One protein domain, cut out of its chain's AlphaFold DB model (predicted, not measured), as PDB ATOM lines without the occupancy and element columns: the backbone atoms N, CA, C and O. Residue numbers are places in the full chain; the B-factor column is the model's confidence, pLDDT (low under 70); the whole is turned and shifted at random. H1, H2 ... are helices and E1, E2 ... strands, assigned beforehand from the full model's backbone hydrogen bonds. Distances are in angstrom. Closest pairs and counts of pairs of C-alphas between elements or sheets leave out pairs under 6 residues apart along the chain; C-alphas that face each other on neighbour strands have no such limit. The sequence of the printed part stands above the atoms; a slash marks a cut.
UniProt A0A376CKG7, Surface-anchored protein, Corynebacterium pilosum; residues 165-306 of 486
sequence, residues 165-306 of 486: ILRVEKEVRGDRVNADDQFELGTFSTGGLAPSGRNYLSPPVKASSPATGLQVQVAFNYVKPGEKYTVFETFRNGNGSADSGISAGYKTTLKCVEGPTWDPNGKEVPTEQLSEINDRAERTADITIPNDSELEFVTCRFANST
ATOM      1  N   ILE A 165      77.256   7.069  79.191       90.06
ATOM      2  CA  ILE A 165      76.613   8.222  78.569       90.06
ATOM      3  C   ILE A 165      77.547   9.430  78.654       90.06
ATOM      4  O   ILE A 165      77.853   9.936  79.730       90.06
ATOM      5  N   LEU A 166      77.969   9.926  77.495       94.19
ATOM      6  CA  LEU A 166      78.621  11.218  77.345       94.19
ATOM      7  C   LEU A 166      77.570  12.290  77.064       94.19
ATOM      8  O   LEU A 166      76.908  12.287  76.022       94.19
ATOM      9  N   ARG A 167      77.457  13.224  77.999       95.62
ATOM     10  CA  ARG A 167      76.561  14.372  77.976       95.62
ATOM     11  C   ARG A 167      77.363  15.621  77.623       95.62
ATOM     12  O   ARG A 167      78.344  15.916  78.295       95.62
ATOM     13  N   VAL A 168      76.973  16.353  76.583       97.25
ATOM     14  CA  VAL A 168      77.619  17.606  76.161       97.25
ATOM     15  C   VAL A 168      76.619  18.748  76.285       97.25
ATOM     16  O   VAL A 168      75.605  18.784  75.588       97.25
ATOM     17  N   GLU A 169      76.908  19.668  77.196       95.69
ATOM     18  CA  GLU A 169      76.102  20.843  77.509       95.69
ATOM     19  C   GLU A 169      76.709  22.126  76.935       95.69
ATOM     20  O   GLU A 169      77.919  22.224  76.700       95.69
ATOM     21  N   LYS A 170      75.856  23.145  76.804       95.44
ATOM     22  CA  LYS A 170      76.242  24.498  76.417       95.44
ATOM     23  C   LYS A 170      75.869  25.503  77.491       95.44
ATOM     24  O   LYS A 170      74.725  25.553  77.921       95.44
ATOM     25  N   GLU A 171      76.812  26.362  77.842       92.81
ATOM     26  CA  GLU A 171      76.596  27.542  78.675       92.81
ATOM     27  C   GLU A 171      77.054  28.796  77.918       92.81
ATOM     28  O   GLU A 171      78.081  28.780  77.230       92.81
ATOM     29  N   VAL A 172      76.280  29.874  78.017       91.62
ATOM     30  CA  VAL A 172      76.582  31.170  77.392       91.62
ATOM     31  C   VAL A 172      76.580  32.239  78.476       91.62
ATOM     32  O   VAL A 172      75.540  32.491  79.068       91.62
ATOM     33  N   ARG A 173      77.722  32.870  78.735       86.06
ATOM     34  CA  ARG A 173      77.899  33.907  79.758       86.06
ATOM     35  C   ARG A 173      78.088  35.272  79.105       86.06
ATOM     36  O   ARG A 173      78.756  35.377  78.075       86.06
ATOM     37  N   GLY A 174      77.555  36.312  79.737       79.50
ATOM     38  CA  GLY A 174      77.547  37.656  79.157       79.50
ATOM     39  C   GLY A 174      76.540  37.787  78.022       79.50
ATOM     40  O   GLY A 174      75.702  36.910  77.802       79.50
ATOM     41  N   ASP A 175      76.640  38.897  77.301       83.81
ATOM     42  CA  ASP A 175      75.788  39.167  76.151       83.81
ATOM     43  C   ASP A 175      76.061  38.190  75.006       83.81
ATOM     44  O   ASP A 175      77.156  37.636  74.860       83.81
ATOM     45  N   ARG A 176      75.058  37.975  74.156       87.38
ATOM     46  CA  ARG A 176      75.291  37.236  72.915       87.38
ATOM     47  C   ARG A 176      76.012  38.102  71.892       87.38
ATOM     48  O   ARG A 176      75.785  39.308  71.858       87.38
ATOM     49  N   VAL A 177      76.828  37.485  71.034       90.25
ATOM     50  CA  VAL A 177      77.482  38.212  69.935       90.25
ATOM     51  C   VAL A 177      76.418  38.721  68.959       90.25
ATOM     52  O   VAL A 177      76.412  39.903  68.625       90.25
ATOM     53  N   ASN A 178      75.453  37.871  68.600       89.94
ATOM     54  CA  ASN A 178      74.167  38.271  68.036       89.94
ATOM     55  C   ASN A 178      73.002  37.632  68.798       89.94
ATOM     56  O   ASN A 178      73.083  36.533  69.349       89.94
ATOM     57  N   ALA A 179      71.854  38.309  68.779       86.94
ATOM     58  CA  ALA A 179      70.654  37.867  69.489       86.94
ATOM     59  C   ALA A 179      70.133  36.482  69.044       86.94
ATOM     60  O   ALA A 179      69.407  35.834  69.798       86.94
ATOM     61  N   ASP A 180      70.484  36.038  67.836       87.94
ATOM     62  CA  ASP A 180      70.041  34.799  67.197       87.94
ATOM     63  C   ASP A 180      71.168  33.774  66.979       87.94
ATOM     64  O   ASP A 180      70.984  32.823  66.213       87.94
ATOM     65  N   ASP A 181      72.308  33.935  67.658       89.94
ATOM     66  CA  ASP A 181      73.397  32.956  67.621       89.94
ATOM     67  C   ASP A 181      72.905  31.566  68.050       89.94
ATOM     68  O   ASP A 181      72.200  31.402  69.052       89.94
ATOM     69  N   GLN A 182      73.329  30.545  67.313       92.50
ATOM     70  CA  GLN A 182      73.012  29.146  67.566       92.50
ATOM     71  C   GLN A 182      74.297  28.350  67.773       92.50
ATOM     72  O   GLN A 182      75.314  28.600  67.126       92.50
ATOM     73  N   PHE A 183      74.227  27.332  68.625       94.31
ATOM     74  CA  PHE A 183      75.338  26.416  68.866       94.31
ATOM     75  C   PHE A 183      74.914  24.998  68.512       94.31
ATOM     76  O   PHE A 183      73.835  24.554  68.894       94.31
ATOM     77  N   GLU A 184      75.742  24.274  67.775       93.88
ATOM     78  CA  GLU A 184      75.519  22.859  67.490       93.88
ATOM     79  C   GLU A 184      76.541  22.019  68.249       93.88
ATOM     80  O   GLU A 184      77.742  22.212  68.090       93.88
ATOM     81  N   LEU A 185      76.055  21.103  69.081       95.06
ATOM     82  CA  LEU A 185      76.853  20.289  69.992       95.06
ATOM     83  C   LEU A 185      76.826  18.831  69.560       95.06
ATOM     84  O   LEU A 185      75.781  18.313  69.156       95.06
ATOM     85  N   GLY A 186      77.932  18.123  69.745       93.19
ATOM     86  CA  GLY A 186      77.916  16.681  69.563       93.19
ATOM     87  C   GLY A 186      79.250  16.008  69.814       93.19
ATOM     88  O   GLY A 186      80.172  16.558  70.422       93.19
ATOM     89  N   THR A 187      79.333  14.769  69.341       93.94
ATOM     90  CA  THR A 187      80.524  13.937  69.475       93.94
ATOM     91  C   THR A 187      80.698  13.068  68.237       93.94
ATOM     92  O   THR A 187      79.726  12.536  67.690       93.94
ATOM     93  N   PHE A 188      81.945  12.899  67.808       91.12
ATOM     94  CA  PHE A 188      82.326  11.962  66.758       91.12
ATOM     95  C   PHE A 188      83.531  11.111  67.185       91.12
ATOM     96  O   PHE A 188      84.279  11.481  68.087       91.12
ATOM     97  N   SER A 189      83.714   9.947  66.558       87.75
ATOM     98  CA  SER A 189      84.836   9.043  66.858       87.75
ATOM     99  C   SER A 189      86.181   9.657  66.444       87.75
ATOM    100  O   SER A 189      86.310  10.101  65.294       87.75
ATOM    101  N   THR A 190      87.207   9.590  67.294       83.12
ATOM    102  CA  THR A 190      88.561  10.033  66.932       83.12
ATOM    103  C   THR A 190      89.248   8.992  66.036       83.12
ATOM    104  O   THR A 190      89.220   7.798  66.314       83.12
ATOM    105  N   GLY A 191      89.878   9.421  64.936       63.53
ATOM    106  CA  GLY A 191      90.717   8.538  64.105       63.53
ATOM    107  C   GLY A 191      89.980   7.580  63.155       63.53
ATOM    108  O   GLY A 191      90.592   6.665  62.604       63.53
ATOM    109  N   GLY A 192      88.679   7.774  62.919       51.34
ATOM    110  CA  GLY A 192      87.914   6.939  61.992       51.34
ATOM    111  C   GLY A 192      88.364   7.078  60.529       51.34
ATOM    112  O   GLY A 192      88.310   8.164  59.956       51.34
ATOM    113  N   LEU A 193      88.725   5.957  59.895       42.78
ATOM    114  CA  LEU A 193      89.020   5.826  58.457       42.78
ATOM    115  C   LEU A 193      87.738   5.946  57.606       42.78
ATOM    116  O   LEU A 193      87.295   4.983  56.977       42.78
ATOM    117  N   ALA A 194      87.066   7.095  57.621       49.19
ATOM    118  CA  ALA A 194      86.046   7.385  56.619       49.19
ATOM    119  C   ALA A 194      86.699   7.987  55.369       49.19
ATOM    120  O   ALA A 194      87.629   8.790  55.495       49.19
ATOM    121  N   PRO A 195      86.216   7.668  54.158       46.78
ATOM    122  CA  PRO A 195      86.530   8.478  52.997       46.78
ATOM    123  C   PRO A 195      85.892   9.856  53.239       46.78
ATOM    124  O   PRO A 195      84.683  10.021  53.122       46.78
ATOM    125  N   SER A 196      86.699  10.845  53.629       55.62
ATOM    126  CA  SER A 196      86.380  12.288  53.677       55.62
ATOM    127  C   SER A 196      85.390  12.858  54.724       55.62
ATOM    128  O   SER A 196      85.199  14.069  54.707       55.62
ATOM    129  N   GLY A 197      84.825  12.097  55.679       68.12
ATOM    130  CA  GLY A 197      83.815  12.622  56.634       68.12
ATOM    131  C   GLY A 197      84.036  12.295  58.123       68.12
ATOM    132  O   GLY A 197      84.787  11.386  58.464       68.12
ATOM    133  N   ARG A 198      83.373  13.034  59.028       81.69
ATOM    134  CA  ARG A 198      83.349  12.755  60.484       81.69
ATOM    135  C   ARG A 198      82.267  11.723  60.820       81.69
ATOM    136  O   ARG A 198      81.160  11.828  60.295       81.69
ATOM    137  N   ASN A 199      82.570  10.771  61.710       85.12
ATOM    138  CA  ASN A 199      81.633   9.717  62.128       85.12
ATOM    139  C   ASN A 199      80.943  10.104  63.435       85.12
ATOM    140  O   ASN A 199      81.517   9.955  64.515       85.12
ATOM    141  N   TYR A 200      79.722  10.602  63.329       87.38
ATOM    142  CA  TYR A 200      78.955  11.084  64.469       87.38
ATOM    143  C   TYR A 200      78.326   9.931  65.248       87.38
ATOM    144  O   TYR A 200      77.780   8.999  64.657       87.38
ATOM    145  N   LEU A 201      78.365  10.021  66.579       84.81
ATOM    146  CA  LEU A 201      77.768   9.014  67.472       84.81
ATOM    147  C   LEU A 201      76.243   9.147  67.582       84.81
ATOM    148  O   LEU A 201      75.534   8.186  67.907       84.81
ATOM    149  N   SER A 202      75.756  10.364  67.348       83.19
ATOM    150  CA  SER A 202      74.357  10.761  67.273       83.19
ATOM    151  C   SER A 202      74.245  12.022  66.402       83.19
ATOM    152  O   SER A 202      75.248  12.723  66.217       83.19
ATOM    153  N   PRO A 203      73.064  12.334  65.836       84.94
ATOM    154  CA  PRO A 203      72.867  13.618  65.181       84.94
ATOM    155  C   PRO A 203      73.096  14.752  66.194       84.94
ATOM    156  O   PRO A 203      72.500  14.708  67.274       84.94
ATOM    157  N   PRO A 204      73.909  15.763  65.856       88.50
ATOM    158  CA  PRO A 204      74.171  16.902  66.717       88.50
ATOM    159  C   PRO A 204      72.908  17.620  67.168       88.50
ATOM    160  O   PRO A 204      71.874  17.641  66.491       88.50
ATOM    161  N   VAL A 205      73.024  18.238  68.332       89.00
ATOM    162  CA  VAL A 205      71.936  18.940  68.991       89.00
ATOM    163  C   VAL A 205      72.140  20.438  68.829       89.00
ATOM    164  O   VAL A 205      73.212  20.961  69.120       89.00
ATOM    165  N   LYS A 206      71.097  21.135  68.374       90.06
ATOM    166  CA  LYS A 206      71.109  22.592  68.219       90.06
ATOM    167  C   LYS A 206      70.603  23.265  69.494       90.06
ATOM    168  O   LYS A 206      69.424  23.164  69.819       90.06
ATOM    169  N   ALA A 207      71.483  23.980  70.179       88.88
ATOM    170  CA  ALA A 207      71.164  24.903  71.255       88.88
ATOM    171  C   ALA A 207      70.930  26.306  70.671       88.88
ATOM    172  O   ALA A 207      71.870  27.062  70.421       88.88
ATOM    173  N   SER A 208      69.664  26.629  70.403       81.69
ATOM    174  CA  SER A 208      69.228  27.870  69.740       81.69
ATOM    175  C   SER A 208      68.388  28.789  70.631       81.69
ATOM    176  O   SER A 208      67.792  29.747  70.139       81.69
ATOM    177  N   SER A 209      68.290  28.496  71.933       79.69
ATOM    178  CA  SER A 209      67.600  29.391  72.864       79.69
ATOM    179  C   SER A 209      68.285  30.762  72.852       79.69
ATOM    180  O   SER A 209      69.509  30.803  72.918       79.69
ATOM    181  N   PRO A 210      67.547  31.886  72.802       75.06
ATOM    182  CA  PRO A 210      68.148  33.216  72.894       75.06
ATOM    183  C   PRO A 210      68.616  33.549  74.321       75.06
ATOM    184  O   PRO A 210      69.362  34.505  74.517       75.06
ATOM    185  N   ALA A 211      68.207  32.772  75.330       79.81
ATOM    186  CA  ALA A 211      68.598  33.008  76.718       79.81
ATOM    187  C   ALA A 211      70.102  32.778  76.933       79.81
ATOM    188  O   ALA A 211      70.684  31.852  76.361       79.81
ATOM    189  N   THR A 212      70.729  33.608  77.764       84.69
ATOM    190  CA  THR A 212      72.058  33.346  78.334       84.69
ATOM    191  C   THR A 212      71.943  32.316  79.470       84.69
ATOM    192  O   THR A 212      70.845  31.861  79.800       84.69
ATOM    193  N   GLY A 213      73.069  31.886  80.030       85.81
ATOM    194  CA  GLY A 213      73.169  30.792  80.990       85.81
ATOM    195  C   GLY A 213      73.194  29.406  80.340       85.81
ATOM    196  O   GLY A 213      73.543  29.238  79.161       85.81
ATOM    197  N   LEU A 214      72.846  28.393  81.134       90.31
ATOM    198  CA  LEU A 214      72.796  26.999  80.697       90.31
ATOM    199  C   LEU A 214      71.688  26.796  79.656       90.31
ATOM    200  O   LEU A 214      70.512  27.067  79.899       90.31
ATOM    201  N   GLN A 215      72.068  26.296  78.485       90.75
ATOM    202  CA  GLN A 215      71.128  25.982  77.420       90.75
ATOM    203  C   GLN A 215      70.406  24.670  77.730       90.75
ATOM    204  O   GLN A 215      71.003  23.709  78.210       90.75
ATOM    205  N   VAL A 216      69.110  24.622  77.422       86.75
ATOM    206  CA  VAL A 216      68.264  23.452  77.714       86.75
ATOM    207  C   VAL A 216      68.594  22.252  76.828       86.75
ATOM    208  O   VAL A 216      68.324  21.112  77.199       86.75
ATOM    209  N   GLN A 217      69.158  22.495  75.644       88.75
ATOM    210  CA  GLN A 217      69.520  21.440  74.715       88.75
ATOM    211  C   GLN A 217      70.878  20.836  75.069       88.75
ATOM    212  O   GLN A 217      71.867  21.542  75.263       88.75
ATOM    213  N   VAL A 218      70.917  19.507  75.106       91.00
ATOM    214  CA  VAL A 218      72.075  18.720  75.527       91.00
ATOM    215  C   VAL A 218      72.277  17.584  74.534       91.00
ATOM    216  O   VAL A 218      71.315  16.903  74.174       91.00
ATOM    217  N   ALA A 219      73.514  17.364  74.091       92.88
ATOM    218  CA  ALA A 219      73.839  16.217  73.250       92.88
ATOM    219  C   ALA A 219      74.200  15.008  74.119       92.88
ATOM    220  O   ALA A 219      75.106  15.085  74.947       92.88
ATOM    221  N   PHE A 220      73.515  13.886  73.912       91.19
ATOM    222  CA  PHE A 220      73.782  12.627  74.605       91.19
ATOM    223  C   PHE A 220      74.334  11.595  73.627       91.19
ATOM    224  O   PHE A 220      73.785  11.388  72.544       91.19
ATOM    225  N   ASN A 221      75.405  10.913  74.019       90.31
ATOM    226  CA  ASN A 221      76.092   9.937  73.186       90.31
ATOM    227  C   ASN A 221      76.470   8.719  74.026       90.31
ATOM    228  O   ASN A 221      76.946   8.887  75.143       90.31
ATOM    229  N   TYR A 222      76.312   7.505  73.496       86.81
ATOM    230  CA  TYR A 222      76.949   6.349  74.128       86.81
ATOM    231  C   TYR A 222      78.418   6.286  73.718       86.81
ATOM    232  O   TYR A 222      78.732   6.403  72.532       86.81
ATOM    233  N   VAL A 223      79.287   6.092  74.704       88.62
ATOM    234  CA  VAL A 223      80.743   5.986  74.565       88.62
ATOM    235  C   VAL A 223      81.261   4.776  75.331       88.62
ATOM    236  O   VAL A 223      80.602   4.277  76.244       88.62
ATOM    237  N   LYS A 224      82.451   4.294  74.976       87.38
ATOM    238  CA  LYS A 224      83.065   3.128  75.623       87.38
ATOM    239  C   LYS A 224      84.189   3.529  76.586       87.38
ATOM    240  O   LYS A 224      84.994   4.390  76.230       87.38
ATOM    241  N   PRO A 225      84.292   2.887  77.765       89.75
ATOM    242  CA  PRO A 225      85.423   3.052  78.672       89.75
ATOM    243  C   PRO A 225      86.764   2.811  77.969       89.75
ATOM    244  O   PRO A 225      86.929   1.821  77.257       89.75
ATOM    245  N   GLY A 226      87.728   3.708  78.177       89.88
ATOM    246  CA  GLY A 226      89.076   3.629  77.606       89.88
ATOM    247  C   GLY A 226      89.219   4.099  76.155       89.88
ATOM    248  O   GLY A 226      90.350   4.204  75.681       89.88
ATOM    249  N   GLU A 227      88.122   4.393  75.453       89.12
ATOM    250  CA  GLU A 227      88.156   4.859  74.063       89.12
ATOM    251  C   GLU A 227      88.274   6.387  73.961       89.12
ATOM    252  O   GLU A 227      87.968   7.134  74.898       89.12
ATOM    253  N   LYS A 228      88.730   6.852  72.794       93.06
ATOM    254  CA  LYS A 228      88.932   8.273  72.499       93.06
ATOM    255  C   LYS A 228      87.860   8.800  71.546       93.06
ATOM    256  O   LYS A 228      87.582   8.196  70.509       93.06
ATOM    257  N   TYR A 229      87.303   9.956  71.883       93.69
ATOM    258  CA  TYR A 229      86.282  10.639  71.092       93.69
ATOM    259  C   TYR A 229      86.609  12.122  70.952       93.69
ATOM    260  O   TYR A 229      87.391  12.659  71.727       93.69
ATOM    261  N   THR A 230      85.979  12.796  69.996       95.19
ATOM    262  CA  THR A 230      86.097  14.246  69.836       95.19
ATOM    263  C   THR A 230      84.747  14.893  70.116       95.19
ATOM    264  O   THR A 230      83.767  14.639  69.406       95.19
ATOM    265  N   VAL A 231      84.686  15.729  71.152       97.06
ATOM    266  CA  VAL A 231      83.539  16.607  71.421       97.06
ATOM    267  C   VAL A 231      83.705  17.906  70.651       97.06
ATOM    268  O   VAL A 231      84.828  18.372  70.438       97.06
ATOM    269  N   PHE A 232      82.597  18.498  70.220       95.69
ATOM    270  CA  PHE A 232      82.652  19.745  69.469       95.69
ATOM    271  C   PHE A 232      81.468  20.666  69.746       95.69
ATOM    272  O   PHE A 232      80.391  20.228  70.162       95.69
ATOM    273  N   GLU A 233      81.699  21.934  69.425       96.31
ATOM    274  CA  GLU A 233      80.701  22.982  69.288       96.31
ATOM    275  C   GLU A 233      80.928  23.724  67.965       96.31
ATOM    276  O   GLU A 233      82.029  24.211  67.698       96.31
ATOM    277  N   THR A 234      79.886  23.845  67.145       94.50
ATOM    278  CA  THR A 234      79.882  24.688  65.943       94.50
ATOM    279  C   THR A 234      79.033  25.935  66.174       94.50
ATOM    280  O   THR A 234      77.880  25.835  66.595       94.50
ATOM    281  N   PHE A 235      79.580  27.100  65.838       94.75
ATOM    282  CA  PHE A 235      78.917  28.396  65.934       94.75
ATOM    283  C   PHE A 235      78.139  28.665  64.653       94.75
ATOM    284  O   PHE A 235      78.692  28.604  63.552       94.75
ATOM    285  N   ARG A 236      76.847  28.952  64.791       91.75
ATOM    286  CA  ARG A 236      75.929  29.149  63.671       91.75
ATOM    287  C   ARG A 236      75.167  30.463  63.817       91.75
ATOM    288  O   ARG A 236      74.809  30.859  64.920       91.75
ATOM    289  N   ASN A 237      74.889  31.115  62.694       89.69
ATOM    290  CA  ASN A 237      74.015  32.291  62.652       89.69
ATOM    291  C   ASN A 237      72.525  31.900  62.696       89.69
ATOM    292  O   ASN A 237      72.191  30.714  62.648       89.69
ATOM    293  N   GLY A 238      71.614  32.879  62.717       85.69
ATOM    294  CA  GLY A 238      70.166  32.622  62.762       85.69
ATOM    295  C   GLY A 238      69.607  31.802  61.593       85.69
ATOM    296  O   GLY A 238      68.586  31.130  61.742       85.69
ATOM    297  N   ASN A 239      70.302  31.776  60.449       86.69
ATOM    298  CA  ASN A 239      69.956  30.925  59.302       86.69
ATOM    299  C   ASN A 239      70.520  29.496  59.424       86.69
ATOM    300  O   ASN A 239      70.305  28.662  58.544       86.69
ATOM    301  N   GLY A 240      71.266  29.205  60.489       85.25
ATOM    302  CA  GLY A 240      71.883  27.915  60.754       85.25
ATOM    303  C   GLY A 240      73.168  27.654  59.968       85.25
ATOM    304  O   GLY A 240      73.637  26.519  59.974       85.25
ATOM    305  N   SER A 241      73.751  28.642  59.283       88.62
ATOM    306  CA  SER A 241      75.059  28.492  58.620       88.62
ATOM    307  C   SER A 241      76.199  28.703  59.612       88.62
ATOM    308  O   SER A 241      76.058  29.516  60.520       88.62
ATOM    309  N   ALA A 242      77.312  27.982  59.437       89.44
ATOM    310  CA  ALA A 242      78.512  28.187  60.246       89.44
ATOM    311  C   ALA A 242      79.039  29.621  60.070       89.44
ATOM    312  O   ALA A 242      79.093  30.113  58.941       89.44
ATOM    313  N   ASP A 243      79.410  30.281  61.167       90.75
ATOM    314  CA  ASP A 243      79.789  31.697  61.152       90.75
ATOM    315  C   ASP A 243      81.003  31.977  62.046       90.75
ATOM    316  O   ASP A 243      80.927  31.991  63.280       90.75
ATOM    317  N   SER A 244      82.152  32.210  61.409       89.56
ATOM    318  CA  SER A 244      83.404  32.461  62.121       89.56
ATOM    319  C   SER A 244      83.407  33.810  62.843       89.56
ATOM    320  O   SER A 244      84.132  33.960  63.825       89.56
ATOM    321  N   GLY A 245      82.605  34.779  62.385       90.00
ATOM    322  CA  GLY A 245      82.464  36.083  63.031       90.00
ATOM    323  C   GLY A 245      81.833  35.958  64.414       90.00
ATOM    324  O   GLY A 245      82.337  36.550  65.365       90.00
ATOM    325  N   ILE A 246      80.817  35.098  64.543       91.75
ATOM    326  CA  ILE A 246      80.224  34.746  65.841       91.75
ATOM    327  C   ILE A 246      81.269  34.069  66.726       91.75
ATOM    328  O   ILE A 246      81.486  34.489  67.860       91.75
ATOM    329  N   SER A 247      81.962  33.050  66.202       91.56
ATOM    330  CA  SER A 247      82.955  32.303  66.990       91.56
ATOM    331  C   SER A 247      84.097  33.180  67.513       91.56
ATOM    332  O   SER A 247      84.577  32.957  68.618       91.56
ATOM    333  N   ALA A 248      84.504  34.201  66.752       90.38
ATOM    334  CA  ALA A 248      85.567  35.123  67.139       90.38
ATOM    335  C   ALA A 248      85.148  36.099  68.249       90.38
ATOM    336  O   ALA A 248      86.012  36.628  68.945       90.38
ATOM    337  N   GLY A 249      83.845  36.345  68.414       89.94
ATOM    338  CA  GLY A 249      83.314  37.191  69.483       89.94
ATOM    339  C   GLY A 249      83.222  36.489  70.839       89.94
ATOM    340  O   GLY A 249      83.033  37.156  71.852       89.94
ATOM    341  N   TYR A 250      83.378  35.164  70.879       91.56
ATOM    342  CA  TYR A 250      83.302  34.382  72.106       91.56
ATOM    343  C   TYR A 250      84.665  33.842  72.529       91.56
ATOM    344  O   TYR A 250      85.391  33.229  71.746       91.56
ATOM    345  N   LYS A 251      84.957  33.942  73.826       89.88
ATOM    346  CA  LYS A 251      85.955  33.091  74.468       89.88
ATOM    347  C   LYS A 251      85.303  31.780  74.895       89.88
ATOM    348  O   LYS A 251      84.378  31.785  75.705       89.88
ATOM    349  N   THR A 252      85.808  30.659  74.388       92.38
ATOM    350  CA  THR A 252      85.283  29.323  74.700       92.38
ATOM    351  C   THR A 252      86.184  28.586  75.673       92.38
ATOM    352  O   THR A 252      87.401  28.525  75.501       92.38
ATOM    353  N   THR A 253      85.569  27.966  76.671       92.44
ATOM    354  CA  THR A 253      86.203  26.982  77.547       92.44
ATOM    355  C   THR A 253      85.426  25.676  77.488       92.44
ATOM    356  O   THR A 253      84.224  25.662  77.217       92.44
ATOM    357  N   LEU A 254      86.121  24.571  77.730       95.81
ATOM    358  CA  LEU A 254      85.539  23.244  77.829       95.81
ATOM    359  C   LEU A 254      86.162  22.551  79.027       95.81
ATOM    360  O   LEU A 254      87.384  22.536  79.171       95.81
ATOM    361  N   LYS A 255      85.317  21.944  79.849       95.94
ATOM    362  CA  LYS A 255      85.741  20.991  80.868       95.94
ATOM    363  C   LYS A 255      84.775  19.813  80.867       95.94
ATOM    364  O   LYS A 255      83.596  19.975  80.553       95.94
ATOM    365  N   CYS A 256      85.297  18.635  81.183       98.06
ATOM    366  CA  CYS A 256      84.541  17.393  81.262       98.06
ATOM    367  C   CYS A 256      84.780  16.742  82.620       98.06
ATOM    368  O   CYS A 256      85.921  16.661  83.072       98.06
ATOM    369  N   VAL A 257      83.714  16.289  83.271       97.62
ATOM    370  CA  VAL A 257      83.762  15.680  84.604       97.62
ATOM    371  C   VAL A 257      82.998  14.364  84.642       97.62
ATOM    372  O   VAL A 257      82.058  14.150  83.875       97.62
ATOM    373  N   GLU A 258      83.417  13.471  85.530       96.94
ATOM    374  CA  GLU A 258      82.700  12.232  85.828       96.94
ATOM    375  C   GLU A 258      81.360  12.540  86.514       96.94
ATOM    376  O   GLU A 258      81.301  13.343  87.446       96.94
ATOM    377  N   GLY A 259      80.287  11.882  86.069       94.50
ATOM    378  CA  GLY A 259      78.955  11.982  86.663       94.50
ATOM    379  C   GLY A 259      77.857  12.492  85.715       94.50
ATOM    380  O   GLY A 259      78.137  13.062  84.655       94.50
ATOM    381  N   PRO A 260      76.579  12.269  86.084       90.75
ATOM    382  CA  PRO A 260      75.414  12.608  85.256       90.75
ATOM    383  C   PRO A 260      75.091  14.107  85.250       90.75
ATOM    384  O   PRO A 260      74.413  14.606  84.351       90.75
ATOM    385  N   THR A 261      75.565  14.828  86.264       89.88
ATOM    386  CA  THR A 261      75.338  16.257  86.461       89.88
ATOM    387  C   THR A 261      76.654  17.004  86.406       89.88
ATOM    388  O   THR A 261      77.673  16.522  86.896       89.88
ATOM    389  N   TRP A 262      76.612  18.210  85.854       92.31
ATOM    390  CA  TRP A 262      77.760  19.099  85.873       92.31
ATOM    391  C   TRP A 262      78.144  19.495  87.300       92.31
ATOM    392  O   TRP A 262      77.303  19.976  88.059       92.31
ATOM    393  N   ASP A 263      79.428  19.357  87.620       88.44
ATOM    394  CA  ASP A 263      80.049  19.890  88.827       88.44
ATOM    395  C   ASP A 263      81.370  20.571  88.431       88.44
ATOM    396  O   ASP A 263      82.278  19.889  87.943       88.44
ATOM    397  N   PRO A 264      81.532  21.893  88.628       82.44
ATOM    398  CA  PRO A 264      82.786  22.577  88.318       82.44
ATOM    399  C   PRO A 264      83.984  22.038  89.118       82.44
ATOM    400  O   PRO A 264      85.119  22.167  88.655       82.44
ATOM    401  N   ASN A 265      83.748  21.407  90.272       83.94
ATOM    402  CA  ASN A 265      84.762  20.767  91.114       83.94
ATOM    403  C   ASN A 265      84.780  19.237  90.967       83.94
ATOM    404  O   ASN A 265      85.521  18.560  91.683       83.94
ATOM    405  N   GLY A 266      83.981  18.698  90.043       90.69
ATOM    406  CA  GLY A 266      83.904  17.272  89.772       90.69
ATOM    407  C   GLY A 266      85.240  16.707  89.297       90.69
ATOM    408  O   GLY A 266      86.108  17.428  88.789       90.69
ATOM    409  N   LYS A 267      85.404  15.391  89.454       95.69
ATOM    410  CA  LYS A 267      86.602  14.679  89.003       95.69
ATOM    411  C   LYS A 267      86.743  14.829  87.490       95.69
ATOM    412  O   LYS A 267      85.892  14.371  86.732       95.69
ATOM    413  N   GLU A 268      87.805  15.510  87.075       96.00
ATOM    414  CA  GLU A 268      88.024  15.884  85.682       96.00
ATOM    415  C   GLU A 268      88.411  14.678  84.822       96.00
ATOM    416  O   GLU A 268      89.221  13.835  85.219       96.00
ATOM    417  N   VAL A 269      87.829  14.615  83.627       97.19
ATOM    418  CA  VAL A 269      88.120  13.594  82.621       97.19
ATOM    419  C   VAL A 269      89.230  14.102  81.697       97.19
ATOM    420  O   VAL A 269      89.151  15.248  81.247       97.19
ATOM    421  N   PRO A 270      90.243  13.275  81.358       95.62
ATOM    422  CA  PRO A 270      91.322  13.679  80.462       95.62
ATOM    423  C   PRO A 270      90.799  14.218  79.125       95.62
ATOM    424  O   PRO A 270      90.268  13.473  78.298       95.62
ATOM    425  N   THR A 271      90.973  15.524  78.929       96.12
ATOM    426  CA  THR A 271      90.490  16.277  77.769       96.12
ATOM    427  C   THR A 271      91.642  17.106  77.210       96.12
ATOM    428  O   THR A 271      92.353  17.779  77.956       96.12
ATOM    429  N   GLU A 272      91.868  17.024  75.905       94.69
ATOM    430  CA  GLU A 272      92.890  17.814  75.222       94.69
ATOM    431  C   GLU A 272      92.490  19.293  75.132       94.69
ATOM    432  O   GLU A 272      91.330  19.667  75.311       94.69
ATOM    433  N   GLN A 273      93.470  20.158  74.852       91.44
ATOM    434  CA  GLN A 273      93.196  21.581  74.659       91.44
ATOM    435  C   GLN A 273      92.240  21.794  73.485       91.44
ATOM    436  O   GLN A 273      92.338  21.121  72.457       91.44
ATOM    437  N   LEU A 274      91.347  22.773  73.636       92.38
ATOM    438  CA  LEU A 274      90.438  23.173  72.573       92.38
ATOM    439  C   LEU A 274      91.223  23.600  71.332       92.38
ATOM    440  O   LEU A 274      92.050  24.509  71.384       92.38
ATOM    441  N   SER A 275      90.920  22.963  70.208       90.88
ATOM    442  CA  SER A 275      91.414  23.350  68.896       90.88
ATOM    443  C   SER A 275      90.340  24.094  68.114       90.88
ATOM    444  O   SER A 275      89.162  23.728  68.124       90.88
ATOM    445  N   GLU A 276      90.769  25.125  67.396       86.00
ATOM    446  CA  GLU A 276      89.912  25.952  66.558       86.00
ATOM    447  C   GLU A 276      89.959  25.488  65.102       86.00
ATOM    448  O   GLU A 276      91.031  25.384  64.505       86.00
ATOM    449  N   ILE A 277      88.790  25.248  64.505       80.75
ATOM    450  CA  ILE A 277      88.654  24.952  63.077       80.75
ATOM    451  C   ILE A 277      87.907  26.120  62.436       80.75
ATOM    452  O   ILE A 277      86.683  26.112  62.298       80.75
ATOM    453  N   ASN A 278      88.665  27.154  62.075       74.38
ATOM    454  CA  ASN A 278      88.117  28.444  61.651       74.38
ATOM    455  C   ASN A 278      87.231  28.351  60.403       74.38
ATOM    456  O   ASN A 278      86.162  28.952  60.383       74.38
ATOM    457  N   ASP A 279      87.596  27.520  59.422       75.44
ATOM    458  CA  ASP A 279      86.805  27.321  58.195       75.44
ATOM    459  C   ASP A 279      85.417  26.706  58.458       75.44
ATOM    460  O   ASP A 279      84.551  26.714  57.584       75.44
ATOM    461  N   ARG A 280      85.200  26.157  59.659       75.00
ATOM    462  CA  ARG A 280      83.929  25.567  60.097       75.00
ATOM    463  C   ARG A 280      83.283  26.326  61.247       75.00
ATOM    464  O   ARG A 280      82.246  25.874  61.716       75.00
ATOM    465  N   ALA A 281      83.876  27.437  61.697       90.38
ATOM    466  CA  ALA A 281      83.460  28.150  62.903       90.38
ATOM    467  C   ALA A 281      83.258  27.190  64.085       90.38
ATOM    468  O   ALA A 281      82.204  27.164  64.717       90.38
ATOM    469  N   GLU A 282      84.234  26.315  64.315       91.69
ATOM    470  CA  GLU A 282      84.081  25.176  65.213       91.69
ATOM    471  C   GLU A 282      85.198  25.125  66.255       91.69
ATOM    472  O   GLU A 282      86.339  25.545  66.018       91.69
ATOM    473  N   ARG A 283      84.848  24.598  67.428       94.94
ATOM    474  CA  ARG A 283      85.756  24.269  68.522       94.94
ATOM    475  C   ARG A 283      85.656  22.777  68.784       94.94
ATOM    476  O   ARG A 283      84.554  22.250  68.919       94.94
ATOM    477  N   THR A 284      86.794  22.101  68.858       95.31
ATOM    478  CA  THR A 284      86.854  20.656  69.107       95.31
ATOM    479  C   THR A 284      87.840  20.343  70.217       95.31
ATOM    480  O   THR A 284      88.852  21.026  70.351       95.31
ATOM    481  N   ALA A 285      87.581  19.286  70.977       96.06
ATOM    482  CA  ALA A 285      88.568  18.701  71.871       96.06
ATOM    483  C   ALA A 285      88.426  17.188  71.897       96.06
ATOM    484  O   ALA A 285      87.326  16.632  71.889       96.06
ATOM    485  N   ASP A 286      89.573  16.542  71.964       96.31
ATOM    486  CA  ASP A 286      89.689  15.110  72.099       96.31
ATOM    487  C   ASP A 286      89.573  14.720  73.581       96.31
ATOM    488  O   ASP A 286      90.293  15.238  74.431       96.31
ATOM    489  N   ILE A 287      88.669  13.798  73.896       96.38
ATOM    490  CA  ILE A 287      88.417  13.274  75.238       96.38
ATOM    491  C   ILE A 287      88.783  11.792  75.289       96.38
ATOM    492  O   ILE A 287      88.405  11.014  74.412       96.38
ATOM    493  N   THR A 288      89.516  11.394  76.329       95.94
ATOM    494  CA  THR A 288      89.782   9.980  76.620       95.94
ATOM    495  C   THR A 288      88.868   9.532  77.740       95.94
ATOM    496  O   THR A 288      88.968   9.998  78.875       95.94
ATOM    497  N   ILE A 289      87.966   8.620  77.409       94.44
ATOM    498  CA  ILE A 289      86.943   8.159  78.329       94.44
ATOM    499  C   ILE A 289      87.591   7.285  79.416       94.44
ATOM    500  O   ILE A 289      88.332   6.358  79.075       94.44
ATOM    501  N   PRO A 290      87.347   7.540  80.717       94.69
ATOM    502  CA  PRO A 290      87.973   6.769  81.783       94.69
ATOM    503  C   PRO A 290      87.634   5.285  81.660       94.69
ATOM    504  O   PRO A 290      86.498   4.912  81.371       94.69
ATOM    505  N   ASN A 291      88.628   4.425  81.878       92.81
ATOM    506  CA  ASN A 291      88.423   2.980  81.899       92.81
ATOM    507  C   ASN A 291      87.980   2.522  83.299       92.81
ATOM    508  O   ASN A 291      88.706   1.799  83.982       92.81
ATOM    509  N   ASP A 292      86.820   3.011  83.734       89.25
ATOM    510  CA  ASP A 292      86.188   2.690  85.014       89.25
ATOM    511  C   ASP A 292      84.877   1.938  84.747       89.25
ATOM    512  O   ASP A 292      84.052   2.385  83.955       89.25
ATOM    513  N   SER A 293      84.706   0.762  85.359       79.44
ATOM    514  CA  SER A 293      83.523  -0.077  85.144       79.44
ATOM    515  C   SER A 293      82.285   0.386  85.903       79.44
ATOM    516  O   SER A 293      81.197  -0.070  85.565       79.44
ATOM    517  N   GLU A 294      82.453   1.238  86.916       86.88
ATOM    518  CA  GLU A 294      81.356   1.789  87.721       86.88
ATOM    519  C   GLU A 294      80.921   3.176  87.228       86.88
ATOM    520  O   GLU A 294      79.911   3.716  87.680       86.88
ATOM    521  N   LEU A 295      81.687   3.777  86.312       89.81
ATOM    522  CA  LEU A 295      81.333   5.053  85.717       89.81
ATOM    523  C   LEU A 295      80.223   4.840  84.685       89.81
ATOM    524  O   LEU A 295      80.370   4.072  83.740       89.81
ATOM    525  N   GLU A 296      79.110   5.543  84.857       89.31
ATOM    526  CA  GLU A 296      77.975   5.475  83.928       89.31
ATOM    527  C   GLU A 296      77.852   6.735  83.066       89.31
ATOM    528  O   GLU A 296      77.289   6.686  81.973       89.31
ATOM    529  N   PHE A 297      78.394   7.867  83.532       93.06
ATOM    530  CA  PHE A 297      78.213   9.171  82.902       93.06
ATOM    531  C   PHE A 297      79.491  10.004  82.884       93.06
ATOM    532  O   PHE A 297      80.237  10.053  83.859       93.06
ATOM    533  N   VAL A 298      79.671  10.748  81.800       96.62
ATOM    534  CA  VAL A 298      80.610  11.866  81.701       96.62
ATOM    535  C   VAL A 298      79.832  13.086  81.235       96.62
ATOM    536  O   VAL A 298      79.109  13.008  80.244       96.62
ATOM    537  N   THR A 299      79.998  14.219  81.913       97.44
ATOM    538  CA  THR A 299      79.386  15.491  81.520       97.44
ATOM    539  C   THR A 299      80.461  16.484  81.095       97.44
ATOM    540  O   THR A 299      81.281  16.918  81.897       97.44
ATOM    541  N   CYS A 300      80.435  16.865  79.824       98.19
ATOM    542  CA  CYS A 300      81.217  17.941  79.237       98.19
ATOM    543  C   CYS A 300      80.374  19.205  79.118       98.19
ATOM    544  O   CYS A 300      79.221  19.140  78.696       98.19
ATOM    545  N   ARG A 301      80.963  20.365  79.405       97.06
ATOM    546  CA  ARG A 301      80.303  21.656  79.206       97.06
ATOM    547  C   ARG A 301      81.192  22.607  78.429       97.06
ATOM    548  O   ARG A 301      82.282  22.951  78.884       97.06
ATOM    549  N   PHE A 302      80.679  23.071  77.294       97.00
ATOM    550  CA  PHE A 302      81.232  24.213  76.583       97.00
ATOM    551  C   PHE A 302      80.661  25.508  77.162       97.00
ATOM    552  O   PHE A 302      79.470  25.779  76.998       97.00
ATOM    553  N   ALA A 303      81.503  26.345  77.762       92.81
ATOM    554  CA  ALA A 303      81.123  27.677  78.222       92.81
ATOM    555  C   ALA A 303      81.705  28.744  77.287       92.81
ATOM    556  O   ALA A 303      82.925  28.889  77.195       92.81
ATOM    557  N   ASN A 304      80.827  29.480  76.599       93.38
ATOM    558  CA  ASN A 304      81.206  30.655  75.810       93.38
ATOM    559  C   ASN A 304      80.959  31.914  76.626       93.38
ATOM    560  O   ASN A 304      79.904  32.035  77.239       93.38
ATOM    561  N   SER A 305      81.893  32.853  76.580       87.88
ATOM    562  CA  SER A 305      81.787  34.136  77.262       87.88
ATOM    563  C   SER A 305      82.130  35.276  76.315       87.88
ATOM    564  O   SER A 305      83.145  35.207  75.622       87.88
ATOM    565  N   THR A 306      81.302  36.317  76.295       86.19
ATOM    566  CA  THR A 306      81.680  37.656  75.796       86.19
ATOM    567  C   THR A 306      82.183  38.556  76.921       86.19
ATOM    568  O   THR A 306      82.787  39.593  76.653       86.19
TER     569      THR A 306
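Overview. This is residues 165 to 306 of the 486 residues of the protein "Surface-anchored protein" of Corynebacterium pilosum (UniProt A0A376CKG7). Look for a sandwich of two strongly twisted sheets face to face, E3 E2 E5 E8 E7 and E4 E1 E9 E6, their strands 24 degrees apart, with the short helix H1 at one end of the five-stranded sheet. The long loop of residues 190 to 204 reaches to 24 A from the mean of the C-alphas. The printed part has 142 residues, with named elements in the order E1 E2 E3 E4 E5 H1 E6 E7 E8 E9; the five-stranded sheet is antiparallel and the four-stranded one mixed. The class is mostly strand, with under half of the residues in named elements. The whole is compact, with a radius of gyration of the C-alphas of 14.5 A, and spans 43 by 39 by 23 A.

Arrangement. Start at E1, residues 165 to 173, an inner strand parallel to E9, residues 297 to 305; N 167 and O 298 are 2.8 A apart. E4, residues 219 to 223, is antiparallel to E1, with N 166 and O 221 at 2.8 A. E6, residues 251 to 258, is antiparallel to E9, with N 251 and O 305 at 2.8 A. In the other sheet, E2, residues 182 to 189, forms a hairpin with E3, residues 205 to 207; N 185 and O 205 are 2.8 A apart. E5, residues 228 to 236, is antiparallel to E2, with N 184 and O 234 at 2.9 A. E8, residues 282 to 288, is antiparallel to E5, with N 231 and O 285 at 2.9 A. E7, residues 275 to 277, forms a hairpin with E8; N 275 and O 284 are 2.8 A apart. Between the sheets, the closest C-alphas of E2 and E4 are those of Gly 186 and Ala 219, 5.5 A apart. H1, residues 244 to 249, is on the five-stranded sheet at a height of 6.7 A and stands up from it at 61 degrees; its closest C-alpha pair with E5 is Ser 247 and Phe 235, 5.7 A. In H1 every O i to N i+4 pair is within hydrogen-bond range.

Along the chain. Find C-alpha 165 at (76.613, 8.222, 78.569); from there E1 runs 25.7 A. E2 covers 23.3 A, E4 12.4 A and E5 26.1 A. H1 starts at (83.404, 32.461, 62.121) and covers 8.8 A. E6 covers 24.0 A, E8 19.8 A and E9 25.8 A, ending at C-alpha 305, (81.787, 34.136, 77.262); E3 and E7 have three residues each.

Size, cuts and confidence. The two C-alphas farthest apart are those of Asn 178 and Ser 293, 43.0 A. The printed part has no cut. The links E2 to E3, E3 to E4 and E6 to E7 are long. In this model, residues 191 to 197 have pLDDT under 70; the mean of the printed part is 88.5.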